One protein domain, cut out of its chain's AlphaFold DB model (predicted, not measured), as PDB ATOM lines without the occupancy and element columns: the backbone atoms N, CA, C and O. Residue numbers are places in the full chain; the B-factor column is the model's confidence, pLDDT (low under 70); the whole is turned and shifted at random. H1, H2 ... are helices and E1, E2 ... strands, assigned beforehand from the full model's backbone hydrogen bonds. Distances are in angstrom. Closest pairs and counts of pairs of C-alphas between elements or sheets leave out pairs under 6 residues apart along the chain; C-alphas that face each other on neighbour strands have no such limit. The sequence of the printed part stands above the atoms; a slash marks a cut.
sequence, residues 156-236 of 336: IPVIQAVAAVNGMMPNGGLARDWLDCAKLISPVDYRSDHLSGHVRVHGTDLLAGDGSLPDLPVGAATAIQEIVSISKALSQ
ATOM      1  N   ILE A 156      38.394  47.537 -35.217       84.38
ATOM      2  CA  ILE A 156      37.345  47.282 -36.214       84.38
ATOM      3  C   ILE A 156      37.695  46.097 -37.136       84.38
ATOM      4  O   ILE A 156      36.915  45.142 -37.168       84.38
ATOM      5  N   PRO A 157      38.856  46.060 -37.829       84.19
ATOM      6  CA  PRO A 157      39.180  44.940 -38.715       84.19
ATOM      7  C   PRO A 157      39.335  43.608 -37.966       84.19
ATOM      8  O   PRO A 157      39.002  42.556 -38.512       84.19
ATOM      9  N   VAL A 158      39.793  43.629 -36.707       84.56
ATOM     10  CA  VAL A 158      39.920  42.420 -35.875       84.56
ATOM     11  C   VAL A 158      38.540  41.862 -35.529       84.56
ATOM     12  O   VAL A 158      38.292  40.672 -35.712       84.56
ATOM     13  N   ILE A 159      37.624  42.718 -35.076       84.06
ATOM     14  CA  ILE A 159      36.253  42.331 -34.718       84.06
ATOM     15  C   ILE A 159      35.500  41.826 -35.952       84.06
ATOM     16  O   ILE A 159      34.850  40.783 -35.888       84.06
ATOM     17  N   GLN A 160      35.650  42.501 -37.094       84.38
ATOM     18  CA  GLN A 160      35.070  42.070 -38.366       84.38
ATOM     19  C   GLN A 160      35.609  40.707 -38.825       84.38
ATOM     20  O   GLN A 160      34.831  39.861 -39.265       84.38
ATOM     21  N   ALA A 161      36.914  40.450 -38.685       81.75
ATOM     22  CA  ALA A 161      37.502  39.151 -39.009       81.75
ATOM     23  C   ALA A 161      36.982  38.034 -38.084       81.75
ATOM     24  O   ALA A 161      36.626  36.955 -38.560       81.75
ATOM     25  N   VAL A 162      36.873  38.291 -36.775       81.88
ATOM     26  CA  VAL A 162      36.292  37.333 -35.816       81.88
ATOM     27  C   VAL A 162      34.823  37.063 -36.142       81.88
ATOM     28  O   VAL A 162      34.400  35.908 -36.127       81.88
ATOM     29  N   ALA A 163      34.051  38.093 -36.499       82.31
ATOM     30  CA  ALA A 163      32.664  37.946 -36.927       82.31
ATOM     31  C   ALA A 163      32.533  37.121 -38.222       82.31
ATOM     32  O   ALA A 163      31.671  36.243 -38.293       82.31
ATOM     33  N   ALA A 164      33.420  37.328 -39.202       82.56
ATOM     34  CA  ALA A 164      33.474  36.536 -40.434       82.56
ATOM     35  C   ALA A 164      33.748  35.047 -40.153       82.56
ATOM     36  O   ALA A 164      33.030  34.178 -40.649       82.56
ATOM     37  N   VAL A 165      34.729  34.740 -39.294       80.69
ATOM     38  CA  VAL A 165      35.029  33.359 -38.866       80.69
ATOM     39  C   VAL A 165      33.853  32.747 -38.102       80.69
ATOM     40  O   VAL A 165      33.468  31.606 -38.364       80.69
ATOM     41  N   ASN A 166      33.256  33.501 -37.176       81.50
ATOM     42  CA  ASN A 166      32.125  33.040 -36.376       81.50
ATOM     43  C   ASN A 166      30.899  32.718 -37.251       81.50
ATOM     44  O   ASN A 166      30.206  31.734 -36.994       81.50
ATOM     45  N   GLY A 167      30.671  33.495 -38.316       79.06
ATOM     46  CA  GLY A 167      29.616  33.257 -39.304       79.06
ATOM     47  C   GLY A 167      29.790  31.972 -40.126       79.06
ATOM     48  O   GLY A 167      28.799  31.408 -40.581       79.06
ATOM     49  N   MET A 168      31.020  31.467 -40.281       77.25
ATOM     50  CA  MET A 168      31.289  30.202 -40.982       77.25
ATOM     51  C   MET A 168      31.123  28.958 -40.097       77.25
ATOM     52  O   MET A 168      31.119  27.836 -40.609       77.25
ATOM     53  N   MET A 169      30.982  29.123 -38.779       74.88
ATOM     54  CA  MET A 169      30.787  28.002 -37.861       74.88
ATOM     55  C   MET A 169      29.304  27.601 -37.755       74.88
ATOM     56  O   MET A 169      28.434  28.466 -37.605       74.88
ATOM     57  N   PRO A 170      28.969  26.297 -37.746       67.31
ATOM     58  CA  PRO A 170      27.591  25.856 -37.558       67.31
ATOM     59  C   PRO A 170      27.057  26.268 -36.176       67.31
ATOM     60  O   PRO A 170      27.770  26.200 -35.177       67.31
ATOM     61  N   ASN A 171      25.792  26.699 -36.129       67.69
ATOM     62  CA  ASN A 171      25.087  27.242 -34.953       67.69
ATOM     63  C   ASN A 171      25.643  28.564 -34.380       67.69
ATOM     64  O   ASN A 171      25.180  29.022 -33.335       67.69
ATOM     65  N   GLY A 172      26.554  29.235 -35.092       59.12
ATOM     66  CA  GLY A 172      27.033  30.572 -34.735       59.12
ATOM     67  C   GLY A 172      28.283  30.615 -33.860       59.12
ATOM     68  O   GLY A 172      28.469  31.627 -33.201       59.12
ATOM     69  N   GLY A 173      29.122  29.575 -33.881       66.31
ATOM     70  CA  GLY A 173      30.509  29.591 -33.389       66.31
ATOM     71  C   GLY A 173      30.733  29.880 -31.897       66.31
ATOM     72  O   GLY A 173      29.816  30.170 -31.134       66.31
ATOM     73  N   LEU A 174      31.992  29.752 -31.461       62.09
ATOM     74  CA  LEU A 174      32.411  29.910 -30.056       62.09
ATOM     75  C   LEU A 174      32.432  31.369 -29.578       62.09
ATOM     76  O   LEU A 174      32.484  31.615 -28.377       62.09
ATOM     77  N   ALA A 175      32.430  32.334 -30.499       65.81
ATOM     78  CA  ALA A 175      32.653  33.740 -30.180       65.81
ATOM     79  C   ALA A 175      31.361  34.565 -30.143       65.81
ATOM     80  O   ALA A 175      31.440  35.774 -29.961       65.81
ATOM     81  N   ARG A 176      30.181  33.952 -30.314       68.56
ATOM     82  CA  ARG A 176      28.903  34.677 -30.419       68.56
ATOM     83  C   ARG A 176      28.626  35.570 -29.217       68.56
ATOM     84  O   ARG A 176      28.415  36.765 -29.390       68.56
ATOM     85  N   ASP A 177      28.716  34.998 -28.021       72.25
ATOM     86  CA  ASP A 177      28.468  35.720 -26.772       72.25
ATOM     87  C   ASP A 177      29.508  36.827 -26.565       72.25
ATOM     88  O   ASP A 177      29.185  37.930 -26.134       72.25
ATOM     89  N   TRP A 178      30.763  36.561 -26.938       74.56
ATOM     90  CA  TRP A 178      31.838  37.546 -26.850       74.56
ATOM     91  C   TRP A 178      31.645  38.707 -27.834       74.56
ATOM     92  O   TRP A 178      31.791  39.857 -27.437       74.56
ATOM     93  N   LEU A 179      31.266  38.429 -29.086       74.00
ATOM     94  CA  LEU A 179      30.959  39.441 -30.102       74.00
ATOM     95  C   LEU A 179      29.739  40.284 -29.712       74.00
ATOM     96  O   LEU A 179      29.730  41.490 -29.940       74.00
ATOM     97  N   ASP A 180      28.736  39.677 -29.073       70.31
ATOM     98  CA  ASP A 180      27.597  40.417 -28.533       70.31
ATOM     99  C   ASP A 180      27.983  41.338 -27.366       70.31
ATOM    100  O   ASP A 180      27.359  42.389 -27.193       70.31
ATOM    101  N   CYS A 181      29.023  40.981 -26.609       69.62
ATOM    102  CA  CYS A 181      29.600  41.801 -25.544       69.62
ATOM    103  C   CYS A 181      30.663  42.808 -26.025       69.62
ATOM    104  O   CYS A 181      30.946  43.760 -25.303       69.62
ATOM    105  N   ALA A 182      31.245  42.634 -27.214       74.19
ATOM    106  CA  ALA A 182      32.341  43.453 -27.746       74.19
ATOM    107  C   ALA A 182      31.872  44.750 -28.437       74.19
ATOM    108  O   ALA A 182      32.577  45.282 -29.290       74.19
ATOM    109  N   LYS A 183      30.688  45.257 -28.080       80.69
ATOM    110  CA  LYS A 183      30.077  46.451 -28.679       80.69
ATOM    111  C   LYS A 183      30.551  47.706 -27.957       80.69
ATOM    112  O   LYS A 183      30.538  47.750 -26.724       80.69
ATOM    113  N   LEU A 184      30.908  48.748 -28.703       84.19
ATOM    114  CA  LEU A 184      31.189  50.066 -28.132       84.19
ATOM    115  C   LEU A 184      30.009  50.975 -28.428       84.19
ATOM    116  O   LEU A 184      29.867  51.484 -29.531       84.19
ATOM    117  N   ILE A 185      29.151  51.179 -27.440       87.44
ATOM    118  CA  ILE A 185      27.937  51.965 -27.643       87.44
ATOM    119  C   ILE A 185      28.258  53.460 -27.591       87.44
ATOM    120  O   ILE A 185      28.868  53.939 -26.634       87.44
ATOM    121  N   SER A 186      27.806  54.193 -28.608       87.12
ATOM    122  CA  SER A 186      27.871  55.651 -28.666       87.12
ATOM    123  C   SER A 186      27.167  56.271 -27.447       87.12
ATOM    124  O   SER A 186      26.024  55.924 -27.144       87.12
ATOM    125  N   PRO A 187      27.794  57.229 -26.740       84.56
ATOM    126  CA  PRO A 187      27.185  57.903 -25.608       84.56
ATOM    127  C   PRO A 187      26.129  58.940 -26.034       84.56
ATOM    128  O   PRO A 187      25.402  59.429 -25.174       84.56
ATOM    129  N   VAL A 188      26.013  59.277 -27.327       85.38
ATOM    130  CA  VAL A 188      24.987  60.209 -27.845       85.38
ATOM    131  C   VAL A 188      23.586  59.601 -27.751       85.38
ATOM    132  O   VAL A 188      22.620  60.291 -27.427       85.38
ATOM    133  N   ASP A 189      23.467  58.310 -28.037       85.00
ATOM    134  CA  ASP A 189      22.203  57.581 -28.153       85.00
ATOM    135  C   ASP A 189      22.116  56.373 -27.210       85.00
ATOM    136  O   ASP A 189      21.169  55.586 -27.288       85.00
ATOM    137  N   TYR A 190      23.062  56.276 -26.276       85.69
ATOM    138  CA  TYR A 190      23.049  55.311 -25.188       85.69
ATOM    139  C   TYR A 190      21.741  55.380 -24.392       85.69
ATOM    140  O   TYR A 190      21.346  56.429 -23.874       85.69
ATOM    141  N   ARG A 191      21.090  54.229 -24.232       84.31
ATOM    142  CA  ARG A 191      19.962  54.032 -23.318       84.31
ATOM    143  C   ARG A 191      20.120  52.710 -22.590       84.31
ATOM    144  O   ARG A 191      20.537  51.720 -23.184       84.31
ATOM    145  N   SER A 192      19.743  52.679 -21.318       84.25
ATOM    146  CA  SER A 192      19.720  51.456 -20.523       84.25
ATOM    147  C   SER A 192      18.328  51.217 -19.956       84.25
ATOM    148  O   SER A 192      17.841  52.018 -19.156       84.25
ATOM    149  N   ASP A 193      17.724  50.093 -20.321       83.31
ATOM    150  CA  ASP A 193      16.456  49.644 -19.764       83.31
ATOM    151  C   ASP A 193      16.725  48.597 -18.682       83.31
ATOM    152  O   ASP A 193      17.307  47.535 -18.931       83.31
ATOM    153  N   HIS A 194      16.294  48.898 -17.459       77.44
ATOM    154  CA  HIS A 194      16.375  47.978 -16.331       77.44
ATOM    155  C   HIS A 194      15.101  47.131 -16.280       77.44
ATOM    156  O   HIS A 194      14.072  47.559 -15.762       77.44
ATOM    157  N   LEU A 195      15.173  45.917 -16.821       74.12
ATOM    158  CA  LEU A 195      14.142  44.896 -16.650       74.12
ATOM    159  C   LEU A 195      14.506  44.036 -15.435       74.12
ATOM    160  O   LEU A 195      15.682  43.857 -15.133       74.12
ATOM    161  N   SER A 196      13.510  43.513 -14.719       62.88
ATOM    162  CA  SER A 196      13.666  42.740 -13.477       62.88
ATOM    163  C   SER A 196      14.670  41.580 -13.611       62.88
ATOM    164  O   SER A 196      14.295  40.468 -13.972       62.88
ATOM    165  N   GLY A 197      15.949  41.847 -13.322       71.62
ATOM    166  CA  GLY A 197      17.063  40.895 -13.393       71.62
ATOM    167  C   GLY A 197      18.097  41.145 -14.501       71.62
ATOM    168  O   GLY A 197      19.198  40.611 -14.390       71.62
ATOM    169  N   HIS A 198      17.813  41.963 -15.527       69.25
ATOM    170  CA  HIS A 198      18.707  42.204 -16.675       69.25
ATOM    171  C   HIS A 198      18.727  43.679 -17.119       69.25
ATOM    172  O   HIS A 198      17.688  44.331 -17.204       69.25
ATOM    173  N   VAL A 199      19.914  44.192 -17.463       77.56
ATOM    174  CA  VAL A 199      20.089  45.520 -18.076       77.56
ATOM    175  C   VAL A 199      20.201  45.342 -19.586       77.56
ATOM    176  O   VAL A 199      21.135  44.694 -20.054       77.56
ATOM    177  N   ARG A 200      19.258  45.900 -20.351       78.56
ATOM    178  CA  ARG A 200      19.398  46.008 -21.810       78.56
ATOM    179  C   ARG A 200      20.008  47.352 -22.152       78.56
ATOM    180  O   ARG A 200      19.496  48.379 -21.722       78.56
ATOM    181  N   VAL A 201      21.085  47.333 -22.926       79.19
ATOM    182  CA  VAL A 201      21.727  48.538 -23.448       79.19
ATOM    183  C   VAL A 201      21.341  48.699 -24.915       79.19
ATOM    184  O   VAL A 201      21.439  47.752 -25.694       79.19
ATOM    185  N   HIS A 202      20.897  49.897 -25.273       82.31
ATOM    186  CA  HIS A 202      20.552  50.315 -26.624       82.31
ATOM    187  C   HIS A 202      21.452  51.481 -27.044       82.31
ATOM    188  O   HIS A 202      21.844  52.293 -26.207       82.31
ATOM    189  N   GLY A 203      21.742  51.565 -28.338       84.50
ATOM    190  CA  GLY A 203      22.499  52.652 -28.955       84.50
ATOM    191  C   GLY A 203      23.268  52.161 -30.180       84.50
ATOM    192  O   GLY A 203      23.239  50.972 -30.508       84.50
ATOM    193  N   THR A 204      23.936  53.085 -30.854       86.75
ATOM    194  CA  THR A 204      24.739  52.827 -32.047       86.75
ATOM    195  C   THR A 204      26.051  52.185 -31.623       86.75
ATOM    196  O   THR A 204      26.784  52.749 -30.812       86.75
ATOM    197  N   ASP A 205      26.341  51.000 -32.153       86.38
ATOM    198  CA  ASP A 205      27.635  50.348 -31.963       86.38
ATOM    199  C   ASP A 205      28.678  51.001 -32.876       86.38
ATOM    200  O   ASP A 205      28.620  50.874 -34.095       86.38
ATOM    201  N   LEU A 206      29.632  51.707 -32.276       83.06
ATOM    202  CA  LEU A 206      30.725  52.401 -32.953       83.06
ATOM    203  C   LEU A 206      31.733  51.443 -33.603       83.06
ATOM    204  O   LEU A 206      32.564  51.885 -34.394       83.06
ATOM    205  N   LEU A 207      31.699  50.152 -33.255       82.12
ATOM    206  CA  LEU A 207      32.571  49.121 -33.832       82.12
ATOM    207  C   LEU A 207      31.886  48.334 -34.949       82.12
ATOM    208  O   LEU A 207      32.553  47.572 -35.655       82.12
ATOM    209  N   ALA A 208      30.577  48.519 -35.132       76.00
ATOM    210  CA  ALA A 208      29.853  47.957 -36.257       76.00
ATOM    211  C   ALA A 208      30.272  48.715 -37.522       76.00
ATOM    212  O   ALA A 208      29.766  49.793 -37.810       76.00
ATOM    213  N   GLY A 209      31.255  48.185 -38.252       66.69
ATOM    214  CA  GLY A 209      31.694  48.817 -39.495       66.69
ATOM    215  C   GLY A 209      30.605  48.802 -40.575       66.69
ATOM    216  O   GLY A 209      29.789  47.887 -40.635       66.69
ATOM    217  N   ASP A 210      30.654  49.785 -41.474       65.19
ATOM    218  CA  ASP A 210      29.631  50.064 -42.501       65.19
ATOM    219  C   ASP A 210      29.588  49.053 -43.671       65.19
ATOM    220  O   ASP A 210      28.893  49.261 -44.667       65.19
ATOM    221  N   GLY A 211      30.371  47.975 -43.599       63.72
ATOM    222  CA  GLY A 211      30.657  47.081 -44.720       63.72
ATOM    223  C   GLY A 211      30.149  45.654 -44.534       63.72
ATOM    224  O   GLY A 211      29.886  45.188 -43.425       63.72
ATOM    225  N   SER A 212      30.075  44.923 -45.648       71.75
ATOM    226  CA  SER A 212      30.028  43.462 -45.621       71.75
ATOM    227  C   SER A 212      31.237  42.915 -44.861       71.75
ATOM    228  O   SER A 212      32.328  43.486 -44.931       71.75
ATOM    229  N   LEU A 213      31.050  41.799 -44.151       76.56
ATOM    230  CA  LEU A 213      32.149  41.100 -43.486       76.56
ATOM    231  C   LEU A 213      33.290  40.835 -44.485       76.56
ATOM    232  O   LEU A 213      33.008  40.551 -45.652       76.56
ATOM    233  N   PRO A 214      34.558  40.943 -44.054       79.31
ATOM    234  CA  PRO A 214      35.695  40.743 -44.937       79.31
ATOM    235  C   PRO A 214      35.695  39.321 -45.500       79.31
ATOM    236  O   PRO A 214      35.395  38.360 -44.784       79.31
ATOM    237  N   ASP A 215      36.082  39.196 -46.770       77.81
ATOM    238  CA  ASP A 215      36.279  37.895 -47.394       77.81
ATOM    239  C   ASP A 215      37.395  37.142 -46.668       77.81
ATOM    240  O   ASP A 215      38.506  37.644 -46.466       77.81
ATOM    241  N   LEU A 216      37.093  35.911 -46.263       78.06
ATOM    242  CA  LEU A 216      38.084  35.047 -45.645       78.06
ATOM    243  C   LEU A 216      39.071  34.528 -46.707       78.06
ATOM    244  O   LEU A 216      38.683  34.313 -47.858       78.06
ATOM    245  N   PRO A 217      40.339  34.271 -46.334       81.94
ATOM    246  CA  PRO A 217      41.334  33.730 -47.252       81.94
ATOM    247  C   PRO A 217      40.872  32.434 -47.928       81.94
ATOM    248  O   PRO A 217      40.163  31.616 -47.335       81.94
ATOM    249  N   VAL A 218      41.338  32.205 -49.158       76.94
ATOM    250  CA  VAL A 218      41.059  30.971 -49.906       76.94
ATOM    251  C   VAL A 218      41.491  29.754 -49.076       76.94
ATOM    252  O   VAL A 218      42.634  29.667 -48.636       76.94
ATOM    253  N   GLY A 219      40.561  28.822 -48.841       77.19
ATOM    254  CA  GLY A 219      40.776  27.624 -48.015       77.19
ATOM    255  C   GLY A 219      40.391  27.765 -46.535       77.19
ATOM    256  O   GLY A 219      40.272  26.750 -45.850       77.19
ATOM    257  N   ALA A 220      40.110  28.977 -46.040       79.12
ATOM    258  CA  ALA A 220      39.682  29.189 -44.653       79.12
ATOM    259  C   ALA A 220      38.355  28.481 -44.336       79.12
ATOM    260  O   ALA A 220      38.224  27.864 -43.283       79.12
ATOM    261  N   ALA A 221      37.396  28.502 -45.266       75.50
ATOM    262  CA  ALA A 221      36.122  27.797 -45.111       75.50
ATOM    263  C   ALA A 221      36.319  26.282 -44.923       75.50
ATOM    264  O   ALA A 221      35.719  25.682 -44.032       75.50
ATOM    265  N   THR A 222      37.199  25.675 -45.723       81.06
ATOM    266  CA  THR A 222      37.535  24.247 -45.642       81.06
ATOM    267  C   THR A 222      38.227  23.921 -44.322       81.06
ATOM    268  O   THR A 222      37.798  23.008 -43.622       81.06
ATOM    269  N   ALA A 223      39.221  24.719 -43.920       81.94
ATOM    270  CA  ALA A 223      39.922  24.533 -42.650       81.94
ATOM    271  C   ALA A 223      38.982  24.664 -41.436       81.94
ATOM    272  O   ALA A 223      39.039  23.856 -40.511       81.94
ATOM    273  N   ILE A 224      38.068  25.642 -41.443       81.19
ATOM    274  CA  ILE A 224      37.061  25.810 -40.382       81.19
ATOM    275  C   ILE A 224      36.128  24.591 -40.334       81.19
ATOM    276  O   ILE A 224      35.859  24.071 -39.251       81.19
ATOM    277  N   GLN A 225      35.664  24.090 -41.483       79.25
ATOM    278  CA  GLN A 225      34.827  22.886 -41.546       79.25
ATOM    279  C   GLN A 225      35.552  21.635 -41.035       79.25
ATOM    280  O   GLN A 225      34.944  20.827 -40.327       79.25
ATOM    281  N   GLU A 226      36.841  21.481 -41.338       81.88
ATOM    282  CA  GLU A 226      37.673  20.394 -40.814       81.88
ATOM    283  C   GLU A 226      37.824  20.488 -39.292       81.88
ATOM    284  O   GLU A 226      37.546  19.513 -38.592       81.88
ATOM    285  N   ILE A 227      38.165  21.668 -38.760       80.62
ATOM    286  CA  ILE A 227      38.287  21.906 -37.313       80.62
ATOM    287  C   ILE A 227      36.975  21.580 -36.597       80.62
ATOM    288  O   ILE A 227      36.978  20.904 -35.565       80.62
ATOM    289  N   VAL A 228      35.842  22.023 -37.142       78.06
ATOM    290  CA  VAL A 228      34.514  21.737 -36.585       78.06
ATOM    291  C   VAL A 228      34.213  20.240 -36.622       78.06
ATOM    292  O   VAL A 228      33.719  19.687 -35.637       78.06
ATOM    293  N   SER A 229      34.523  19.568 -37.731       80.69
ATOM    294  CA  SER A 229      34.285  18.129 -37.895       80.69
ATOM    295  C   SER A 229      35.124  17.306 -36.919       80.69
ATOM    296  O   SER A 229      34.594  16.409 -36.263       80.69
ATOM    297  N   ILE A 230      36.400  17.658 -36.748       81.44
ATOM    298  CA  ILE A 230      37.303  17.035 -35.774       81.44
ATOM    299  C   ILE A 230      36.821  17.311 -34.348       81.44
ATOM    300  O   ILE A 230      36.730  16.388 -33.546       81.44
ATOM    301  N   SER A 231      36.440  18.550 -34.029       74.88
ATOM    302  CA  SER A 231      35.933  18.912 -32.696       74.88
ATOM    303  C   SER A 231      34.648  18.156 -32.349       74.88
ATOM    304  O   SER A 231      34.475  17.696 -31.220       74.88
ATOM    305  N   LYS A 232      33.755  17.967 -33.328       76.62
ATOM    306  CA  LYS A 232      32.548  17.146 -33.183       76.62
ATOM    307  C   LYS A 232      32.884  15.663 -33.011       76.62
ATOM    308  O   LYS A 232      32.272  14.998 -32.183       76.62
ATOM    309  N   ALA A 233      33.860  15.148 -33.754       77.38
ATOM    310  CA  ALA A 233      34.321  13.772 -33.593       77.38
ATOM    311  C   ALA A 233      34.953  13.541 -32.208       77.38
ATOM    312  O   ALA A 233      34.676  12.528 -31.571       77.38
ATOM    313  N   LEU A 234      35.736  14.503 -31.706       74.31
ATOM    314  CA  LEU A 234      36.342  14.462 -30.374       74.31
ATOM    315  C   LEU A 234      35.300  14.549 -29.252       74.31
ATOM    316  O   LEU A 234      35.421  13.823 -28.272       74.31
ATOM    317  N   SER A 235      34.259  15.378 -29.389       69.81
ATOM    318  CA  SER A 235      33.193  15.483 -28.377       69.81
ATOM    319  C   SER A 235      32.262  14.267 -28.343       69.81
ATOM    320  O   SER A 235      31.687  13.954 -27.302       69.81
ATOM    321  N   GLN A 236      32.129  13.559 -29.465       73.94
ATOM    322  CA  GLN A 236      31.414  12.282 -29.553       73.94
ATOM    323  C   GLN A 236      32.282  11.089 -29.137       73.94
ATOM    324  O   GLN A 236      31.758   9.999 -28.884       73.94
TER     325      GLN A 236
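What this domain is: This is residues 156 to 236 of the 336 residues of an uncharacterized protein of Paraburkholderia solisilvae (UniProt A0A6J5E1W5). The model is a flat, open frame with the two-strand hairpin E1 and E2 at one end, the long helix H3 at the other, and the helices H1 and H2 between them. A long link, residues 203 to 219, runs along one edge of the frame from the hairpin to H3, and residues 229 to 236 of H3 stick out. The printed part has 81 residues with three named helices and two named strands, in the order H1, H2, E1, E2, H3; the sheet, E1 - E2, is antiparallel, and the class is mixed, helices and strands. The whole is loose, with a radius of gyration of the C-alphas of 16.2 A, and spans 44 by 31 by 13 A.

How they stand to each other: H1, residues 156 to 168, and H2, residues 176 to 181, form a helical hairpin. They only just touch, with 3 pairs of C-alphas within 8 A; the closest C-alphas are those of Asn 166 and Arg 176, 7.0 A apart. Their lines stand at a shallow tilt of 27 degrees, opposite ways. E1, residues 191 to 195, and E2, residues 198 to 202, form a hairpin of antiparallel strands, their directions 157 degrees apart. N 193 and O 200 are 2.8 A apart and N 202 and O 191 are 2.8 A apart, both within hydrogen-bond range. H3, residues 220 to 236, only just touches H1, with 3 pairs of C-alphas within 8 A, through residues 221 to 224 of H3 and 165 to 168 of H1 alone. The closest C-alphas are those of Met 168 and Ala 221, 6.8 A apart, and the lines stand at a steep tilt of 57 degrees, the same way. H2 and H3 are apart, and H1 is apart from both E1 and E2. In H1, H2 and H3 every O i to N i+4 pair is within hydrogen-bond range.

Where its parts are: H1 begins at C-alpha 156, (37.345, 47.282, -36.214), and is 18.7 A long from first to last C-alpha. H2 measures 8.7 A, E1 12.7 A and E2 13.0 A. E1 begins at C-alpha 191, (19.962, 54.032, -23.318). H3, 24.1 A long, ends at C-alpha 236, (31.414, 12.282, -29.553).

The domain as a whole: The two C-alphas farthest apart, those of Val 188 and Gln 236, lie 48.4 A from each other. The printed part has no cut. The link from E1 to E2 is tight, those from H1 to H2 and from H2 to E1 are short, and the 17-residue link from E2 to H3 is long. The mean pLDDT of the printed part is 77.6; it is under 70 at residues 170 to 176, 181, 196, 198, 209 to 211 and 235.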